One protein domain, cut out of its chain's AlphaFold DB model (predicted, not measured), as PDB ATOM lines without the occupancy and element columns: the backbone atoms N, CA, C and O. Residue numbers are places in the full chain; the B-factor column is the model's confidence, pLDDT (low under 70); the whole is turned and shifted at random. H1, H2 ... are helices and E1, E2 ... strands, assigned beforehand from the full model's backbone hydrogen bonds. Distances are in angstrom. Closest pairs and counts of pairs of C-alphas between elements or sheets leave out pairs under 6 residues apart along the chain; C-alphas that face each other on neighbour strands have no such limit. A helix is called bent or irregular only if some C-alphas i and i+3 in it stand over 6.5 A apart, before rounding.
ATOM      1  N   GLU A   9     -48.570 -16.871 -26.455       96.00
ATOM      2  CA  GLU A   9     -48.967 -15.544 -25.992       96.00
ATOM      3  C   GLU A   9     -50.334 -15.578 -25.299       96.00
ATOM      4  O   GLU A   9     -50.529 -14.938 -24.269       96.00
ATOM      5  N   LEU A  10     -51.282 -16.368 -25.822       95.81
ATOM      6  CA  LEU A  10     -52.592 -16.529 -25.188       95.81
ATOM      7  C   LEU A  10     -52.491 -17.310 -23.880       95.81
ATOM      8  O   LEU A  10     -53.178 -16.974 -22.924       95.81
ATOM      9  N   LEU A  11     -51.630 -18.329 -23.823       95.00
ATOM     10  CA  LEU A  11     -51.402 -19.081 -22.592       95.00
ATOM     11  C   LEU A  11     -50.757 -18.213 -21.511       95.00
ATOM     12  O   LEU A  11     -51.204 -18.255 -20.371       95.00
ATOM     13  N   GLN A  12     -49.776 -17.383 -21.868       95.00
ATOM     14  CA  GLN A  12     -49.177 -16.412 -20.948       95.00
ATOM     15  C   GLN A  12     -50.220 -15.435 -20.400       95.00
ATOM     16  O   GLN A  12     -50.252 -15.195 -19.197       95.00
ATOM     17  N   ILE A  13     -51.106 -14.914 -21.258       95.69
ATOM     18  CA  ILE A  13     -52.209 -14.045 -20.824       95.69
ATOM     19  C   ILE A  13     -53.127 -14.787 -19.849       95.69
ATOM     20  O   ILE A  13     -53.411 -14.256 -18.784       95.69
ATOM     21  N   ILE A  14     -53.533 -16.022 -20.165       95.31
ATOM     22  CA  ILE A  14     -54.390 -16.831 -19.285       95.31
ATOM     23  C   ILE A  14     -53.728 -17.042 -17.920       95.31
ATOM     24  O   ILE A  14     -54.366 -16.796 -16.903       95.31
ATOM     25  N   PHE A  15     -52.460 -17.463 -17.884       95.19
ATOM     26  CA  PHE A  15     -51.749 -17.678 -16.622       95.19
ATOM     27  C   PHE A  15     -51.645 -16.395 -15.793       95.19
ATOM     28  O   PHE A  15     -51.873 -16.447 -14.590       95.19
ATOM     29  N   ARG A  16     -51.331 -15.254 -16.421       94.06
ATOM     30  CA  ARG A  16     -51.225 -13.967 -15.718       94.06
ATOM     31  C   ARG A  16     -52.570 -13.514 -15.170       94.06
ATOM     32  O   ARG A  16     -52.630 -13.168 -14.003       94.06
ATOM     33  N   THR A  17     -53.629 -13.571 -15.978       94.62
ATOM     34  CA  THR A  17     -54.980 -13.202 -15.539       94.62
ATOM     35  C   THR A  17     -55.435 -14.082 -14.383       94.62
ATOM     36  O   THR A  17     -55.804 -13.554 -13.349       94.62
ATOM     37  N   VAL A  18     -55.323 -15.409 -14.508       93.12
ATOM     38  CA  VAL A  18     -55.744 -16.320 -13.434       93.12
ATOM     39  C   VAL A  18     -54.907 -16.118 -12.172       93.12
ATOM     40  O   VAL A  18     -55.465 -16.079 -11.085       93.12
ATOM     41  N   ARG A  19     -53.584 -15.946 -12.293       93.25
ATOM     42  CA  ARG A  19     -52.727 -15.647 -11.140       93.25
ATOM     43  C   ARG A  19     -53.130 -14.335 -10.469       93.25
ATOM     44  O   ARG A  19     -53.256 -14.306  -9.255       93.25
ATOM     45  N   ASP A  20     -53.277 -13.259 -11.235       89.69
ATOM     46  CA  ASP A  20     -53.547 -11.932 -10.683       89.69
ATOM     47  C   ASP A  20     -54.960 -11.855 -10.074       89.69
ATOM     48  O   ASP A  20     -55.113 -11.250  -9.019       89.69
ATOM     49  N   ASP A  21     -55.955 -12.517 -10.678       89.38
ATOM     50  CA  ASP A  21     -57.317 -12.617 -10.136       89.38
ATOM     51  C   ASP A  21     -57.339 -13.407  -8.815       89.38
ATOM     52  O   ASP A  21     -57.994 -12.987  -7.866       89.38
ATOM     53  N   LEU A  22     -56.595 -14.518  -8.730       87.31
ATOM     54  CA  LEU A  22     -56.513 -15.332  -7.511       87.31
ATOM     55  C   LEU A  22     -55.744 -14.623  -6.392       87.31
ATOM     56  O   LEU A  22     -56.207 -14.597  -5.258       87.31
ATOM     57  N   LEU A  23     -54.625 -13.967  -6.719       84.12
ATOM     58  CA  LEU A  23     -53.897 -13.135  -5.756       84.12
ATOM     59  C   LEU A  23     -54.743 -11.952  -5.263       84.12
ATOM     60  O   LEU A  23     -54.584 -11.541  -4.121       84.12
ATOM     61  N   ALA A  24     -55.617 -11.393  -6.106       83.19
ATOM     62  CA  ALA A  24     -56.521 -10.308  -5.720       83.19
ATOM     63  C   ALA A  24     -57.725 -10.783  -4.891       83.19
ATOM     64  O   ALA A  24     -58.336  -9.972  -4.203       83.19
ATOM     65  N   ALA A  25     -58.077 -12.066  -4.977       81.88
ATOM     66  CA  ALA A  25     -59.125 -12.691  -4.174       81.88
ATOM     67  C   ALA A  25     -58.607 -13.222  -2.825       81.88
ATOM     68  O   ALA A  25     -59.346 -13.925  -2.144       81.88
ATOM     69  N   ASP A  26     -57.340 -12.946  -2.483       76.75
ATOM     70  CA  ASP A  26     -56.632 -13.562  -1.357       76.75
ATOM     71  C   ASP A  26     -56.708 -15.104  -1.378       76.75
ATOM     72  O   ASP A  26     -56.612 -15.774  -0.352       76.75
ATOM     73  N   GLU A  27     -56.826 -15.704  -2.569       76.75
ATOM     74  CA  GLU A  27     -56.565 -17.129  -2.754       76.75
ATOM     75  C   GLU A  27     -55.044 -17.315  -2.800       76.75
ATOM     76  O   GLU A  27     -54.393 -17.252  -3.845       76.75
ATOM     77  N   GLU A  28     -54.467 -17.481  -1.613       68.19
ATOM     78  CA  GLU A  28     -53.022 -17.439  -1.361       68.19
ATOM     79  C   GLU A  28     -52.251 -18.670  -1.844       68.19
ATOM     80  O   GLU A  28     -51.018 -18.695  -1.812       68.19
ATOM     81  N   ASP A  29     -52.956 -19.701  -2.299       75.12
ATOM     82  CA  ASP A  29     -52.326 -20.882  -2.863       75.12
ATOM     83  C   ASP A  29     -51.911 -20.604  -4.314       75.12
ATOM     84  O   ASP A  29     -52.646 -20.005  -5.105       75.12
ATOM     85  N   MET A  30     -50.755 -21.121  -4.734       83.88
ATOM     86  CA  MET A  30     -50.343 -21.111  -6.144       83.88
ATOM     87  C   MET A  30     -51.163 -22.113  -6.974       83.88
ATOM     88  O   MET A  30     -50.647 -22.775  -7.881       83.88
ATOM     89  N   SER A  31     -52.461 -22.214  -6.686       85.75
ATOM     90  CA  SER A  31     -53.451 -23.067  -7.326       85.75
ATOM     91  C   SER A  31     -53.512 -22.808  -8.833       85.75
ATOM     92  O   SER A  31     -53.724 -23.741  -9.611       85.75
ATOM     93  N   TRP A  32     -53.187 -21.590  -9.284       88.38
ATOM     94  CA  TRP A  32     -53.021 -21.235 -10.697       88.38
ATOM     95  C   TRP A  32     -51.974 -22.097 -11.426       88.38
ATOM     96  O   TRP A  32     -52.101 -22.339 -12.629       88.38
ATOM     97  N   MET A  33     -50.974 -22.651 -10.725       88.31
ATOM     98  CA  MET A  33     -50.019 -23.596 -11.319       88.31
ATOM     99  C   MET A  33     -50.666 -24.924 -11.724       88.31
ATOM    100  O   MET A  33     -50.128 -25.630 -12.583       88.31
ATOM    101  N   SER A  34     -51.836 -25.269 -11.177       89.38
ATOM    102  CA  SER A  34     -52.591 -26.459 -11.587       89.38
ATOM    103  C   SER A  34     -52.958 -26.432 -13.077       89.38
ATOM    104  O   SER A  34     -53.019 -27.490 -13.708       89.38
ATOM    105  N   LEU A  35     -53.062 -25.245 -13.690       88.44
ATOM    106  CA  LEU A  35     -53.260 -25.079 -15.134       88.44
ATOM    107  C   LEU A  35     -52.141 -25.733 -15.964       88.44
ATOM    108  O   LEU A  35     -52.379 -26.214 -17.074       88.44
ATOM    109  N   ALA A  36     -50.922 -25.857 -15.430       89.00
ATOM    110  CA  ALA A  36     -49.835 -26.568 -16.106       89.00
ATOM    111  C   ALA A  36     -50.016 -28.098 -16.143       89.00
ATOM    112  O   ALA A  36     -49.247 -28.798 -16.815       89.00
ATOM    113  N   ARG A  37     -51.029 -28.649 -15.459       90.06
ATOM    114  CA  ARG A  37     -51.403 -30.070 -15.553       90.06
ATOM    115  C   ARG A  37     -52.184 -30.386 -16.832       90.06
ATOM    116  O   ARG A  37     -52.218 -31.546 -17.230       90.06
ATOM    117  N   VAL A  38     -52.728 -29.375 -17.519       91.56
ATOM    118  CA  VAL A  38     -53.544 -29.539 -18.736       91.56
ATOM    119  C   VAL A  38     -52.777 -30.241 -19.863       91.56
ATOM    120  O   VAL A  38     -53.309 -31.132 -20.525       91.56
ATOM    121  N   SER A  39     -51.528 -29.844 -20.123       93.94
ATOM    122  CA  SER A  39     -50.666 -30.489 -21.124       93.94
ATOM    123  C   SER A  39     -49.194 -30.119 -20.929       93.94
ATOM    124  O   SER A  39     -48.873 -29.136 -20.263       93.94
ATOM    125  N   ARG A  40     -48.281 -30.860 -21.577       93.69
ATOM    126  CA  ARG A  40     -46.847 -30.518 -21.606       93.69
ATOM    127  C   ARG A  40     -46.596 -29.107 -22.156       93.69
ATOM    128  O   ARG A  40     -45.814 -28.377 -21.569       93.69
ATOM    129  N   HIS A  41     -47.322 -28.708 -23.205       94.38
ATOM    130  CA  HIS A  41     -47.220 -27.371 -23.808       94.38
ATOM    131  C   HIS A  41     -47.500 -26.255 -22.792       94.38
ATOM    132  O   HIS A  41     -46.724 -25.316 -22.677       94.38
ATOM    133  N   TRP A  42     -48.556 -26.389 -21.986       95.44
ATOM    134  CA  TRP A  42     -48.892 -25.404 -20.949       95.44
ATOM    135  C   TRP A  42     -47.815 -25.314 -19.864       95.44
ATOM    136  O   TRP A  42     -47.481 -24.224 -19.410       95.44
ATOM    137  N   ARG A  43     -47.239 -26.457 -19.476       94.69
ATOM    138  CA  ARG A  43     -46.135 -26.514 -18.513       94.69
ATOM    139  C   ARG A  43     -44.863 -25.858 -19.042       94.69
ATOM    140  O   ARG A  43     -44.181 -25.175 -18.282       94.69
ATOM    141  N   ASP A  44     -44.549 -26.065 -20.316       94.69
ATOM    142  CA  ASP A  44     -43.384 -25.457 -20.959       94.69
ATOM    143  C   ASP A  44     -43.561 -23.931 -21.053       94.69
ATOM    144  O   ASP A  44     -42.624 -23.193 -20.757       94.69
ATOM    145  N   VAL A  45     -44.777 -23.449 -21.346       94.62
ATOM    146  CA  VAL A  45     -45.100 -22.010 -21.310       94.62
ATOM    147  C   VAL A  45     -44.980 -21.433 -19.899       94.62
ATOM    148  O   VAL A  45     -44.335 -20.401 -19.737       94.62
ATOM    149  N   LEU A  46     -45.535 -22.105 -18.884       94.06
ATOM    150  CA  LEU A  46     -45.414 -21.687 -17.482       94.06
ATOM    151  C   LEU A  46     -43.941 -21.523 -17.074       94.06
ATOM    152  O   LEU A  46     -43.553 -20.523 -16.477       94.06
ATOM    153  N   ARG A  47     -43.103 -22.509 -17.414       92.62
ATOM    154  CA  ARG A  47     -41.666 -22.490 -17.099       92.62
ATOM    155  C   ARG A  47     -40.890 -21.450 -17.904       92.62
ATOM    156  O   ARG A  47     -39.869 -20.978 -17.422       92.62
ATOM    157  N   GLY A  48     -41.340 -21.136 -19.118       93.50
ATOM    158  CA  GLY A  48     -40.661 -20.218 -20.029       93.50
ATOM    159  C   GLY A  48     -41.019 -18.742 -19.849       93.50
ATOM    160  O   GLY A  48     -40.309 -17.900 -20.393       93.50
ATOM    161  N   ASP A  49     -42.100 -18.406 -19.134       93.81
ATOM    162  CA  ASP A  49     -42.494 -17.012 -18.897       93.81
ATOM    163  C   ASP A  49     -41.937 -16.485 -17.559       93.81
ATOM    164  O   ASP A  49     -42.483 -16.823 -16.506       93.81
ATOM    165  N   PRO A  50     -40.896 -15.626 -17.564       91.62
ATOM    166  CA  PRO A  50     -40.320 -15.068 -16.339       91.62
ATOM    167  C   PRO A  50     -41.332 -14.236 -15.541       91.62
ATOM    168  O   PRO A  50     -41.301 -14.233 -14.314       91.62
ATOM    169  N   PHE A  51     -42.280 -13.570 -16.205       92.00
ATOM    170  CA  PHE A  51     -43.232 -12.696 -15.520       92.00
ATOM    171  C   PHE A  51     -44.205 -13.453 -14.623       92.00
ATOM    172  O   PHE A  51     -44.806 -12.836 -13.753       92.00
ATOM    173  N   LEU A  52     -44.369 -14.767 -14.808       92.50
ATOM    174  CA  LEU A  52     -45.197 -15.586 -13.923       92.50
ATOM    175  C   LEU A  52     -44.555 -15.784 -12.546       92.50
ATOM    176  O   LEU A  52     -45.277 -16.001 -11.578       92.50
ATOM    177  N   TRP A  53     -43.235 -15.616 -12.446       94.19
ATOM    178  CA  TRP A  53     -42.441 -15.859 -11.239       94.19
ATOM    179  C   TRP A  53     -42.096 -14.581 -10.459       94.19
ATOM    180  O   TRP A  53     -41.308 -14.639  -9.522       94.19
ATOM    181  N   THR A  54     -42.663 -13.427 -10.833       94.06
ATOM    182  CA  THR A  54     -42.452 -12.152 -10.119       94.06
ATOM    183  C   THR A  54     -43.343 -11.990  -8.897       94.06
ATOM    184  O   THR A  54     -43.101 -11.093  -8.107       94.06
ATOM    185  N   ARG A  55     -44.404 -12.791  -8.765       94.25
ATOM    186  CA  ARG A  55     -45.350 -12.736  -7.645       94.25
ATOM    187  C   ARG A  55     -45.636 -14.151  -7.192       94.25
ATOM    188  O   ARG A  55     -46.248 -14.912  -7.945       94.25
ATOM    189  N   LEU A  56     -45.144 -14.502  -6.014       93.75
ATOM    190  CA  LEU A  56     -45.278 -15.832  -5.434       93.75
ATOM    191  C   LEU A  56     -45.941 -15.692  -4.065       93.75
ATOM    192  O   LEU A  56     -45.516 -14.874  -3.253       93.75
ATOM    193  N   ALA A  57     -46.977 -16.490  -3.837       93.69
ATOM    194  CA  ALA A  57     -47.652 -16.605  -2.555       93.69
ATOM    195  C   ALA A  57     -47.534 -18.058  -2.096       93.69
ATOM    196  O   ALA A  57     -47.695 -18.966  -2.906       93.69
ATOM    197  N   PHE A  58     -47.183 -18.282  -0.838       92.12
ATOM    198  CA  PHE A  58     -47.002 -19.610  -0.273       92.12
ATOM    199  C   PHE A  58     -47.852 -19.726   0.979       92.12
ATOM    200  O   PHE A  58     -47.692 -18.936   1.901       92.12
ATOM    201  N   THR A  59     -48.715 -20.730   1.031       90.88
ATOM    202  CA  THR A  59     -49.459 -21.096   2.241       90.88
ATOM    203  C   THR A  59     -48.699 -22.157   3.028       90.88
ATOM    204  O   THR A  59     -47.858 -22.861   2.468       90.88
ATOM    205  N   ASP A  60     -48.995 -22.334   4.309       86.94
ATOM    206  CA  ASP A  60     -48.578 -23.479   5.140       86.94
ATOM    207  C   ASP A  60     -48.689 -24.857   4.461       86.94
ATOM    208  O   ASP A  60     -47.808 -25.704   4.634       86.94
ATOM    209  N   LYS A  61     -49.720 -25.061   3.636       86.69
ATOM    210  CA  LYS A  61     -49.958 -26.279   2.844       86.69
ATOM    211  C   LYS A  61     -48.989 -26.446   1.680       86.69
ATOM    212  O   LYS A  61     -48.903 -27.535   1.108       86.69
ATOM    213  N   THR A  62     -48.265 -25.396   1.299       87.94
ATOM    214  CA  THR A  62     -47.328 -25.451   0.180       87.94
ATOM    215  C   THR A  62     -46.123 -26.318   0.550       87.94
ATOM    216  O   THR A  62     -45.354 -25.965   1.450       87.94
ATOM    217  N   PRO A  63     -45.880 -27.436  -0.158       86.75
ATOM    218  CA  PRO A  63     -44.737 -28.280   0.144       86.75
ATOM    219  C   PRO A  63     -43.423 -27.538  -0.093       86.75
ATOM    220  O   PRO A  63     -43.260 -26.830  -1.089       86.75
ATOM    221  N   PHE A  64     -42.447 -27.762   0.783       86.06
ATOM    222  CA  PHE A  64     -41.197 -27.008   0.767       86.06
ATOM    223  C   PHE A  64     -40.442 -27.056  -0.580       86.06
ATOM    224  O   PHE A  64     -40.011 -26.023  -1.084       86.06
ATOM    225  N   TYR A  65     -40.361 -28.219  -1.233       85.94
ATOM    226  CA  TYR A  65     -39.690 -28.340  -2.539       85.94
ATOM    227  C   TYR A  65     -40.368 -27.509  -3.650       85.94
ATOM    228  O   TYR A  65     -39.744 -27.206  -4.668       85.94
ATOM    229  N   VAL A  66     -41.652 -27.148  -3.497       88.75
ATOM    230  CA  VAL A  66     -42.348 -26.243  -4.425       88.75
ATOM    231  C   VAL A  66     -41.872 -24.811  -4.209       88.75
ATOM    232  O   VAL A  66     -41.623 -24.116  -5.194       88.75
ATOM    233  N   VAL A  67     -41.705 -24.398  -2.947       90.06
ATOM    234  CA  VAL A  67     -41.144 -23.091  -2.573       90.06
ATOM    235  C   VAL A  67     -39.741 -22.946  -3.155       90.06
ATOM    236  O   VAL A  67     -39.491 -22.011  -3.912       90.06
ATOM    237  N   GLU A  68     -38.862 -23.920  -2.904       88.94
ATOM    238  CA  GLU A  68     -37.491 -23.945  -3.433       88.94
ATOM    239  C   GLU A  68     -37.474 -23.850  -4.968       88.94
ATOM    240  O   GLU A  68     -36.855 -22.955  -5.542       88.94
ATOM    241  N   ALA A  69     -38.250 -24.696  -5.657       89.00
ATOM    242  CA  ALA A  69     -38.306 -24.690  -7.117       89.00
ATOM    243  C   ALA A  69     -38.910 -23.404  -7.713       89.00
ATOM    244  O   ALA A  69     -38.640 -23.086  -8.877       89.00
ATOM    245  N   ALA A  70     -39.775 -22.698  -6.981       91.50
ATOM    246  CA  ALA A  70     -40.334 -21.416  -7.402       91.50
ATOM    247  C   ALA A  70     -39.327 -20.274  -7.190       91.50
ATOM    248  O   ALA A  70     -39.144 -19.459  -8.097       91.50
ATOM    249  N   LEU A  71     -38.630 -20.258  -6.049       90.75
ATOM    250  CA  LEU A  71     -37.579 -19.286  -5.745       90.75
ATOM    251  C   LEU A  71     -36.383 -19.416  -6.697       90.75
ATOM    252  O   LEU A  71     -35.903 -18.413  -7.218       90.75
ATOM    253  N   ASP A  72     -35.956 -20.635  -7.025       90.44
ATOM    254  CA  ASP A  72     -34.887 -20.863  -8.007       90.44
ATOM    255  C   ASP A  72     -35.234 -20.305  -9.395       90.44
ATOM    256  O   ASP A  72     -34.374 -19.792 -10.114       90.44
ATOM    257  N   ARG A  73     -36.512 -20.362  -9.786       90.56
ATOM    258  CA  ARG A  73     -36.973 -19.769 -11.051       90.56
ATOM    259  C   ARG A  73     -37.061 -18.251 -10.976       90.56
ATOM    260  O   ARG A  73     -36.740 -17.583 -11.958       90.56
ATOM    261  N   SER A  74     -37.466 -17.707  -9.831       92.00
ATOM    262  CA  SER A  74     -37.606 -16.263  -9.648       92.00
ATOM    263  C   SER A  74     -36.255 -15.535  -9.625       92.00
ATOM    264  O   SER A  74     -36.199 -14.361  -9.979       92.00
ATOM    265  N   GLN A  75     -35.140 -16.227  -9.346       89.88
ATOM    266  CA  GLN A  75     -33.778 -15.671  -9.451       89.88
ATOM    267  C   GLN A  75     -33.453 -15.085 -10.834       89.88
ATOM    268  O   GLN A  75     -32.631 -14.177 -10.948       89.88
ATOM    269  N   GLN A  76     -34.088 -15.588 -11.897       88.50
ATOM    270  CA  GLN A  76     -33.866 -15.104 -13.264       88.50
ATOM    271  C   GLN A  76     -34.579 -13.774 -13.547       88.50
ATOM    272  O   GLN A  76     -34.391 -13.182 -14.612       88.50
ATOM    273  N   VAL A  77     -35.408 -13.309 -12.611       88.88
ATOM    274  CA  VAL A  77     -36.319 -12.183 -12.788       88.88
ATOM    275  C   VAL A  77     -36.055 -11.161 -11.693       88.88
ATOM    276  O   VAL A  77     -36.074 -11.479 -10.512       88.88
ATOM    277  N   GLY A  78     -35.770  -9.915 -12.069       88.44
ATOM    278  CA  GLY A  78     -35.599  -8.840 -11.092       88.44
ATOM    279  C   GLY A  78     -36.947  -8.358 -10.559       88.44
ATOM    280  O   GLY A  78     -37.852  -8.124 -11.356       88.44
ATOM    281  N   GLY A  79     -37.057  -8.147  -9.244       91.50
ATOM    282  CA  GLY A  79     -38.268  -7.604  -8.622       91.50
ATOM    283  C   GLY A  79     -39.314  -8.675  -8.342       91.50
ATOM    284  O   GLY A  79     -40.338  -8.725  -9.016       91.50
ATOM    285  N   VAL A  80     -39.025  -9.538  -7.371       95.19
ATOM    286  CA  VAL A  80     -39.933 -10.592  -6.917       95.19
ATOM    287  C   VAL A  80     -40.679 -10.119  -5.669       95.19
ATOM    288  O   VAL A  80     -40.052  -9.650  -4.716       95.19
ATOM    289  N   ASP A  81     -41.996 -10.283  -5.687       95.81
ATOM    290  CA  ASP A  81     -42.895 -10.102  -4.554       95.81
ATOM    291  C   ASP A  81     -43.182 -11.487  -3.956       95.81
ATOM    292  O   ASP A  81     -43.683 -12.379  -4.653       95.81
ATOM    293  N   LEU A  82     -42.829 -11.679  -2.686       95.06
ATOM    294  CA  LEU A  82     -43.054 -12.914  -1.940       95.06
ATOM    295  C   LEU A  82     -44.066 -12.668  -0.820       95.06
ATOM    296  O   LEU A  82     -43.870 -11.767  -0.008       95.06
ATOM    297  N   LYS A  83     -45.109 -13.495  -0.756       95.00
ATOM    298  CA  LYS A  83     -46.068 -13.557   0.353       95.00
ATOM    299  C   LYS A  83     -46.022 -14.954   0.970       95.00
ATOM    300  O   LYS A  83     -46.075 -15.944   0.245       95.00
ATOM    301  N   PHE A  84     -45.912 -15.034   2.285       93.69
ATOM    302  CA  PHE A  84     -45.982 -16.268   3.058       93.69
ATOM    303  C   PHE A  84     -47.162 -16.167   4.013       93.69
ATOM    304  O   PHE A  84     -47.193 -15.237   4.813       93.69
ATOM    305  N   THR A  85     -48.087 -17.121   3.958       92.69
ATOM    306  CA  THR A  85     -49.213 -17.203   4.885       92.69
ATOM    307  C   THR A  85     -49.190 -18.505   5.670       92.69
ATOM    308  O   THR A  85     -49.118 -19.588   5.091       92.69
ATOM    309  N   ALA A  86     -49.273 -18.410   6.992       90.75
ATOM    310  CA  ALA A  86     -49.431 -19.540   7.899       90.75
ATOM    311  C   ALA A  86     -50.760 -19.399   8.661       90.75
ATOM    312  O   ALA A  86     -50.827 -18.736   9.694       90.75
ATOM    313  N   SER A  87     -51.824 -19.982   8.106       84.50
ATOM    314  CA  SER A  87     -53.214 -19.863   8.579       84.50
ATOM    315  C   SER A  87     -53.749 -21.134   9.248       84.50
ATOM    316  O   SER A  87     -54.890 -21.186   9.696       84.50
ATOM    317  N   SER A  88     -52.934 -22.172   9.308       75.38
ATOM    318  CA  SER A  88     -53.232 -23.459   9.899       75.38
ATOM    319  C   SER A  88     -53.238 -23.370  11.421       75.38
ATOM    320  O   SER A  88     -52.218 -23.043  12.027       75.38
ATOM    321  N   SER A  89     -54.357 -23.771  12.024       69.69
ATOM    322  CA  SER A  89     -54.423 -24.171  13.434       69.69
ATOM    323  C   SER A  89     -53.715 -25.508  13.696       69.69
ATOM    324  O   SER A  89     -53.430 -25.840  14.847       69.69
ATOM    325  N   ASP A  90     -53.399 -26.282  12.645       69.69
ATOM    326  CA  ASP A  90     -52.603 -27.499  12.783       69.69
ATOM    327  C   ASP A  90     -51.217 -27.153  13.350       69.69
ATOM    328  O   ASP A  90     -50.632 -26.120  12.998       69.69
ATOM    329  N   PRO A  91     -50.655 -28.020  14.214       67.69
ATOM    330  CA  PRO A  91     -49.389 -27.759  14.881       67.69
ATOM    331  C   PRO A  91     -48.283 -27.445  13.864       67.69
ATOM    332  O   PRO A  91     -48.251 -28.076  12.802       67.69
ATOM    333  N   PRO A  92     -47.304 -26.583  14.213       64.56
ATOM    334  CA  PRO A  92     -46.248 -26.117  13.311       64.56
ATOM    335  C   PRO A  92     -45.587 -27.225  12.486       64.56
ATOM    336  O   PRO A  92     -45.235 -27.002  11.335       64.56
ATOM    337  N   SER A  93     -45.498 -28.447  13.032       64.81
ATOM    338  CA  SER A  93     -45.023 -29.659  12.351       64.81
ATOM    339  C   SER A  93     -45.680 -29.972  10.997       64.81
ATOM    340  O   SER A  93     -45.080 -30.702  10.208       64.81
ATOM    341  N   ALA A  94     -46.886 -29.461  10.727       63.06
ATOM    342  CA  ALA A  94     -47.600 -29.644   9.463       63.06
ATOM    343  C   ALA A  94     -47.193 -28.616   8.388       63.06
ATOM    344  O   ALA A  94     -47.270 -28.906   7.192       63.06
ATOM    345  N   CYS A  95     -46.691 -27.448   8.795       72.06
ATOM    346  CA  CYS A  95     -46.309 -26.360   7.902       72.06
ATOM    347  C   CYS A  95     -44.906 -26.617   7.337       72.06
ATOM    348  O   CYS A  95     -43.898 -26.191   7.903       72.06
ATOM    349  N   GLY A  96     -44.828 -27.341   6.217       75.69
ATOM    350  CA  GLY A  96     -43.569 -27.859   5.673       75.69
ATOM    351  C   GLY A  96     -42.471 -26.799   5.524       75.69
ATOM    352  O   GLY A  96     -41.375 -26.978   6.049       75.69
ATOM    353  N   TRP A  97     -42.747 -25.676   4.853       83.50
ATOM    354  CA  TRP A  97     -41.746 -24.612   4.683       83.50
ATOM    355  C   TRP A  97     -41.452 -23.847   5.981       83.50
ATOM    356  O   TRP A  97     -40.316 -23.426   6.183       83.50
ATOM    357  N   LEU A  98     -42.430 -23.712   6.878       80.94
ATOM    358  CA  LEU A  98     -42.272 -22.993   8.141       80.94
ATOM    359  C   LEU A  98     -41.385 -23.771   9.125       80.94
ATOM    360  O   LEU A  98     -40.476 -23.199   9.718       80.94
ATOM    361  N   MET A  99     -41.576 -25.089   9.223       80.31
ATOM    362  CA  MET A  99     -40.679 -25.987   9.965       80.31
ATOM    363  C   MET A  99     -39.255 -25.935   9.438       80.31
ATOM    364  O   MET A  99     -38.285 -26.022  10.187       80.31
ATOM    365  N   HIS A 100     -39.126 -25.823   8.122       79.25
ATOM    366  CA  HIS A 100     -37.840 -25.649   7.487       79.25
ATOM    367  C   HIS A 100     -37.208 -24.307   7.897       79.25
ATOM    368  O   HIS A 100     -36.060 -24.312   8.330       79.25
ATOM    369  N   LEU A 101     -37.952 -23.198   7.890       75.19
ATOM    370  CA  LEU A 101     -37.448 -21.916   8.394       75.19
ATOM    371  C   LEU A 101     -37.018 -21.975   9.874       75.19
ATOM    372  O   LEU A 101     -35.948 -21.464  10.201       75.19
ATOM    373  N   SER A 102     -37.798 -22.616  10.753       72.19
ATOM    374  CA  SER A 102     -37.563 -22.609  12.208       72.19
ATOM    375  C   SER A 102     -36.518 -23.601  12.708       72.19
ATOM    376  O   SER A 102     -35.797 -23.298  13.655       72.19
ATOM    377  N   MET A 103     -36.361 -24.771  12.075       75.31
ATOM    378  CA  MET A 103     -35.415 -25.812  12.522       75.31
ATOM    379  C   MET A 103     -33.939 -25.432  12.356       75.31
ATOM    380  O   MET A 103     -33.068 -26.305  12.377       75.31
ATOM    381  N   GLY A 104     -33.634 -24.145  12.181       56.94
ATOM    382  CA  GLY A 104     -32.289 -23.692  11.922       56.94
ATOM    383  C   GLY A 104     -31.781 -24.425  10.698       56.94
ATOM    384  O   GLY A 104     -30.809 -25.185  10.771       56.94
ATOM    385  N   TRP A 105     -32.414 -24.155   9.550       57.59
ATOM    386  CA  TRP A 105     -31.667 -24.199   8.300       57.59
ATOM    387  C   TRP A 105     -30.240 -23.720   8.567       57.59
ATOM    388  O   TRP A 105     -30.034 -22.832   9.401       57.59
ATOM    389  N   PRO A 106     -29.215 -24.270   7.907       51.59
ATOM    390  CA  PRO A 106     -27.949 -23.572   7.878       51.59
ATOM    391  C   PRO A 106     -28.228 -22.220   7.197       51.59
ATOM    392  O   PRO A 106     -28.136 -22.094   5.986       51.59
ATOM    393  N   LEU A 107     -28.619 -21.199   7.966       41.00
ATOM    394  CA  LEU A 107     -29.043 -19.860   7.535       41.00
ATOM    395  C   LEU A 107     -27.874 -19.081   6.905       41.00
ATOM    396  O   LEU A 107     -27.983 -17.916   6.536       41.00
ATOM    397  N   SER A 108     -26.725 -19.741   6.752       46.75
ATOM    398  CA  SER A 108     -25.630 -19.331   5.892       46.75
ATOM    399  C   SER A 108     -25.813 -19.709   4.418       46.75
ATOM    400  O   SER A 108     -25.109 -19.129   3.596       46.75
ATOM    401  N   THR A 109     -26.689 -20.653   4.048       53.69
ATOM    402  CA  THR A 109     -26.725 -21.185   2.671       53.69
ATOM    403  C   THR A 109     -27.887 -20.714   1.813       53.69
ATOM    404  O   THR A 109     -27.714 -20.668   0.599       53.69
ATOM    405  N   TYR A 110     -29.037 -20.352   2.386       63.00
ATOM    406  CA  TYR A 110     -30.179 -19.890   1.589       63.00
ATOM    407  C   TYR A 110     -30.430 -18.403   1.827       63.00
ATOM    408  O   TYR A 110     -31.228 -17.988   2.662       63.00
ATOM    409  N   THR A 111     -29.675 -17.594   1.096       75.62
ATOM    410  CA  THR A 111     -29.950 -16.169   0.935       75.62
ATOM    411  C   THR A 111     -31.175 -16.056   0.040       75.62
ATOM    412  O   THR A 111     -31.160 -16.610  -1.066       75.62
ATOM    413  N   LEU A 112     -32.227 -15.356   0.484       84.50
ATOM    414  CA  LEU A 112     -33.304 -15.005  -0.436       84.50
ATOM    415  C   LEU A 112     -32.670 -14.329  -1.654       84.50
ATOM    416  O   LEU A 112     -31.751 -13.518  -1.484       84.50
ATOM    417  N   PRO A 113     -33.111 -14.662  -2.878       83.38
ATOM    418  CA  PRO A 113     -32.566 -14.040  -4.067       83.38
ATOM    419  C   PRO A 113     -32.514 -12.524  -3.888       83.38
ATOM    420  O   PRO A 113     -33.507 -11.915  -3.496       83.38
ATOM    421  N   GLY A 114     -31.388 -11.885  -4.223       87.50
ATOM    422  CA  GLY A 114     -31.291 -10.416  -4.201       87.50
ATOM    423  C   GLY A 114     -32.296  -9.724  -5.140       87.50
ATOM    424  O   GLY A 114     -32.370  -8.499  -5.190       87.50
ATOM    425  N   THR A 115     -33.059 -10.508  -5.905       91.19
ATOM    426  CA  THR A 115     -34.182 -10.075  -6.727       91.19
ATOM    427  C   THR A 115     -35.480  -9.868  -5.944       91.19
ATOM    428  O   THR A 115     -36.347  -9.166  -6.462       91.19
ATOM    429  N   VAL A 116     -35.625 -10.424  -4.735       94.19
ATOM    430  CA  VAL A 116     -36.795 -10.214  -3.866       94.19
ATOM    431  C   VAL A 116     -36.812  -8.767  -3.395       94.19
ATOM    432  O   VAL A 116     -35.849  -8.303  -2.794       94.19
ATOM    433  N   ARG A 117     -37.898  -8.046  -3.690       96.69
ATOM    434  CA  ARG A 117     -38.074  -6.624  -3.348       96.69
ATOM    435  C   ARG A 117     -39.167  -6.409  -2.316       96.69
ATOM    436  O   ARG A 117     -39.004  -5.545  -1.459       96.69
ATOM    437  N   PHE A 118     -40.240  -7.185  -2.393       97.12
ATOM    438  CA  PHE A 118     -41.345  -7.145  -1.448       97.12
ATOM    439  C   PHE A 118     -41.451  -8.495  -0.748       97.12
ATOM    440  O   PHE A 118     -41.422  -9.538  -1.403       97.12
ATOM    441  N   LEU A 119     -41.549  -8.462   0.576       96.62
ATOM    442  CA  LEU A 119     -41.667  -9.640   1.418       96.62
ATOM    443  C   LEU A 119     -42.809  -9.420   2.407       96.62
ATOM    444  O   LEU A 119     -42.815  -8.431   3.133       96.62
ATOM    445  N   SER A 120     -43.775 -10.327   2.422       96.38
ATOM    446  CA  SER A 120     -44.926 -10.290   3.317       96.38
ATOM    447  C   SER A 120     -45.038 -11.612   4.062       96.38
ATOM    448  O   SER A 120     -44.953 -12.674   3.445       96.38
ATOM    449  N   PHE A 121     -45.208 -11.532   5.377       95.75
ATOM    450  CA  PHE A 121     -45.555 -12.652   6.236       95.75
ATOM    451  C   PHE A 121     -46.888 -12.362   6.904       95.75
ATOM    452  O   PHE A 121     -47.057 -11.312   7.521       95.75
ATOM    453  N   LEU A 122     -47.790 -13.321   6.769       94.44
ATOM    454  CA  LEU A 122     -49.110 -13.348   7.357       94.44
ATOM    455  C   LEU A 122     -49.213 -14.607   8.209       94.44
ATOM    456  O   LEU A 122     -48.911 -15.698   7.722       94.44
ATOM    457  N   TRP A 123     -49.591 -14.501   9.473       94.19
ATOM    458  CA  TRP A 123     -49.713 -15.691  10.311       94.19
ATOM    459  C   TRP A 123     -50.770 -15.546  11.390       94.19
ATOM    460  O   TRP A 123     -51.209 -14.444  11.686       94.19
ATOM    461  N   ARG A 124     -51.177 -16.673  11.970       91.50
ATOM    462  CA  ARG A 124     -52.015 -16.720  13.174       91.50
ATOM    463  C   ARG A 124     -51.175 -16.810  14.436       91.50
ATOM    464  O   ARG A 124     -50.086 -17.393  14.405       91.50
ATOM    465  N   GLU A 125     -51.708 -16.314  15.547       89.00
ATOM    466  CA  GLU A 125     -51.030 -16.280  16.849       89.00
ATOM    467  C   GLU A 125     -50.363 -17.618  17.227       89.00
ATOM    468  O   GLU A 125     -49.197 -17.653  17.635       89.00
ATOM    469  N   GLY A 126     -51.038 -18.749  16.983       87.75
ATOM    470  CA  GLY A 126     -50.538 -20.086  17.327       87.75
ATOM    471  C   GLY A 126     -49.183 -20.480  16.712       87.75
ATOM    472  O   GLY A 126     -48.502 -21.368  17.233       87.75
ATOM    473  N   VAL A 127     -48.740 -19.818  15.635       89.94
ATOM    474  CA  VAL A 127     -47.443 -20.081  14.978       89.94
ATOM    475  C   VAL A 127     -46.439 -18.924  15.104       89.94
ATOM    476  O   VAL A 127     -45.339 -19.014  14.542       89.94
ATOM    477  N   ARG A 128     -46.761 -17.874  15.882       90.94
ATOM    478  CA  ARG A 128     -45.942 -16.660  16.107       90.94
ATOM    479  C   ARG A 128     -44.470 -16.983  16.342       90.94
ATOM    480  O   ARG A 128     -43.584 -16.509  15.632       90.94
ATOM    481  N   ASN A 129     -44.197 -17.858  17.309       90.00
ATOM    482  CA  ASN A 129     -42.830 -18.197  17.705       90.00
ATOM    483  C   ASN A 129     -42.019 -18.851  16.582       90.00
ATOM    484  O   ASN A 129     -40.836 -18.550  16.419       90.00
ATOM    485  N   THR A 130     -42.654 -19.720  15.797       89.12
ATOM    486  CA  THR A 130     -42.015 -20.413  14.676       89.12
ATOM    487  C   THR A 130     -41.708 -19.444  13.534       89.12
ATOM    488  O   THR A 130     -40.627 -19.506  12.945       89.12
ATOM    489  N   VAL A 131     -42.623 -18.509  13.256       91.31
ATOM    490  CA  VAL A 131     -42.404 -17.437  12.274       91.31
ATOM    491  C   VAL A 131     -41.260 -16.527  12.717       91.31
ATOM    492  O   VAL A 131     -40.391 -16.215  11.904       91.31
ATOM    493  N   PHE A 132     -41.198 -16.160  14.001       93.38
ATOM    494  CA  PHE A 132     -40.143 -15.289  14.521       93.38
ATOM    495  C   PHE A 132     -38.764 -15.933  14.408       93.38
ATOM    496  O   PHE A 132     -37.843 -15.295  13.912       93.38
ATOM    497  N   GLU A 133     -38.623 -17.205  14.793       90.12
ATOM    498  CA  GLU A 133     -37.359 -17.943  14.638       90.12
ATOM    499  C   GLU A 133     -36.899 -17.992  13.175       90.12
ATOM    500  O   GLU A 133     -35.719 -17.786  12.880       90.12
ATOM    501  N   GLY A 134     -37.838 -18.217  12.252       88.25
ATOM    502  CA  GLY A 134     -37.564 -18.212  10.819       88.25
ATOM    503  C   GLY A 134     -37.140 -16.840  10.289       88.25
ATOM    504  O   GLY A 134     -36.183 -16.737   9.517       88.25
ATOM    505  N   LEU A 135     -37.838 -15.784  10.713       91.81
ATOM    506  CA  LEU A 135     -37.573 -14.402  10.315       91.81
ATOM    507  C   LEU A 135     -36.249 -13.881  10.871       91.81
ATOM    508  O   LEU A 135     -35.486 -13.291  10.115       91.81
ATOM    509  N   GLU A 136     -35.946 -14.130  12.144       92.75
ATOM    510  CA  GLU A 136     -34.714 -13.695  12.826       92.75
ATOM    511  C   GLU A 136     -33.447 -14.254  12.156       92.75
ATOM    512  O   GLU A 136     -32.381 -13.635  12.187       92.75
ATOM    513  N   GLY A 137     -33.558 -15.416  11.508       87.25
ATOM    514  CA  GLY A 137     -32.474 -16.034  10.752       87.25
ATOM    515  C   GLY A 137     -32.339 -15.570   9.296       87.25
ATOM    516  O   GLY A 137     -31.348 -15.906   8.635       87.25
ATOM    517  N   LEU A 138     -33.327 -14.854   8.762       89.62
ATOM    518  CA  LEU A 138     -33.476 -14.644   7.326       89.62
ATOM    519  C   LEU A 138     -32.430 -13.670   6.763       89.62
ATOM    520  O   LEU A 138     -32.271 -12.548   7.238       89.62
ATOM    521  N   ARG A 139     -31.761 -14.065   5.673       90.62
ATOM    522  CA  ARG A 139     -30.878 -13.182   4.892       90.62
ATOM    523  C   ARG A 139     -31.568 -12.740   3.612       90.62
ATOM    524  O   ARG A 139     -31.786 -13.562   2.721       90.62
ATOM    525  N   ALA A 140     -31.890 -11.453   3.512       91.12
ATOM    526  CA  ALA A 140     -32.658 -10.916   2.393       91.12
ATOM    527  C   ALA A 140     -32.202  -9.505   1.987       91.12
ATOM    528  O   ALA A 140     -32.951  -8.533   2.068       91.12
ATOM    529  N   ASP A 141     -30.962  -9.394   1.510       93.56
ATOM    530  CA  ASP A 141     -30.314  -8.108   1.206       93.56
ATOM    531  C   ASP A 141     -31.063  -7.256   0.169       93.56
ATOM    532  O   ASP A 141     -30.891  -6.039   0.131       93.56
ATOM    533  N   GLY A 142     -31.873  -7.884  -0.691       94.81
ATOM    534  CA  GLY A 142     -32.645  -7.212  -1.739       94.81
ATOM    535  C   GLY A 142     -33.976  -6.609  -1.282       94.81
ATOM    536  O   GLY A 142     -34.529  -5.787  -2.020       94.81
ATOM    537  N   VAL A 143     -34.482  -6.994  -0.102       97.06
ATOM    538  CA  VAL A 143     -35.828  -6.627   0.367       97.06
ATOM    539  C   VAL A 143     -35.895  -5.129   0.629       97.06
ATOM    540  O   VAL A 143     -35.129  -4.594   1.422       97.06
ATOM    541  N   VAL A 144     -36.825  -4.465  -0.055       98.00
ATOM    542  CA  VAL A 144     -37.089  -3.022   0.045       98.00
ATOM    543  C   VAL A 144     -38.319  -2.740   0.896       98.00
ATOM    544  O   VAL A 144     -38.379  -1.709   1.560       98.00
TER     545      VAL A 144
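What this domain is: This is residues 9 to 144 of the 716 residues of the protein "F-box domain-containing protein" of Ganoderma sinense ZZ0214-1 (UniProt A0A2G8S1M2). A small sheet of three parallel strands, E1, E2 and E3, has H5 and H7 over one face, with H6 bridging these two helices; beyond E1, a cluster of three helices, H1, H2 and H3, makes the other end of the long axis. H4 joins the two parts. The printed part has 136 residues, with seven named helices and three named strands in the order H1 H2 H3 H4 E1 H5 E2 H6 E3 H7; the sheet's order is E1 E2 E3. The class is mixed, helices and strands, and the whole is compact, with a radius of gyration of the C-alphas of 15.1 A and spans of 44 by 31 by 24 A.

How they stand to each other: H1, residues 9 to 24, and H2, residues 30 to 37, form a hairpin at a shallow tilt of 27 degrees, with the closest C-alphas, Arg 19 and Trp 32, 5.6 A apart. H3, residues 40 to 48, touches H2 with C-alphas 36 and 43 closest, 4.4 A apart, in another hairpin. H4, residues 50 to 53, touches H5, residues 64 to 74, where the closest C-alphas, Trp 53 and Ser 74, are 5.1 A apart. E1, residues 55 to 59, is parallel to E2, residues 80 to 86, with N 58 and O 83 within hydrogen-bond range at 2.8 A. E3, residues 116 to 124, is parallel to E2, with N 84 and O 120 at 2.8 A. E1, H5 and E2 make a strand-helix-strand unit, two parallel strands joined through a helix, with a right-handed crossover; E2, H6, residues 96 to 102, and E3 make another, also right-handed. H5 lies over E1 and E2 at a height over the sheet of 9.8 A, along the strands. H7, residues 125 to 136, is on the same face, over E3 at a height of 8.8 A; these are two layers, helices on one face of a sheet. H6 touches H7, with the closest C-alphas, Leu 101 and Gly 134, 4.4 A apart, and H5, with C-alphas 64 and 97 closest, 4.6 A apart. H7 is irregular: C-alphas 126 and 129 are 7.9 A apart. Every O i to N i+4 pair is within range in H1, H3 and H6, against 6 of 7 in H5, 6 of 8 in H7 and 0 of 4 in H2, where 5 of 5 O i to N i+3 pairs are; H4 is too short for an i+4 pair.

Where its parts are: H1 runs 22.3 A from C-alpha 9 at (-48.967, -15.544, -25.992). E2 is 19.7 A long and E3 23.8 A. H7, 17.0 A, ends with C-alpha 136 at (-34.714, -13.695, 12.826).

The domain as a whole: The C-alphas farthest apart are those of Glu 9 and Asn 129, at 44.2 A. The printed part has no cut. The link from H6 to E3, residues 103 to 115, is long. Confidence is under 70 at residue 28, residues 89 to 94 and residues 104 to 110.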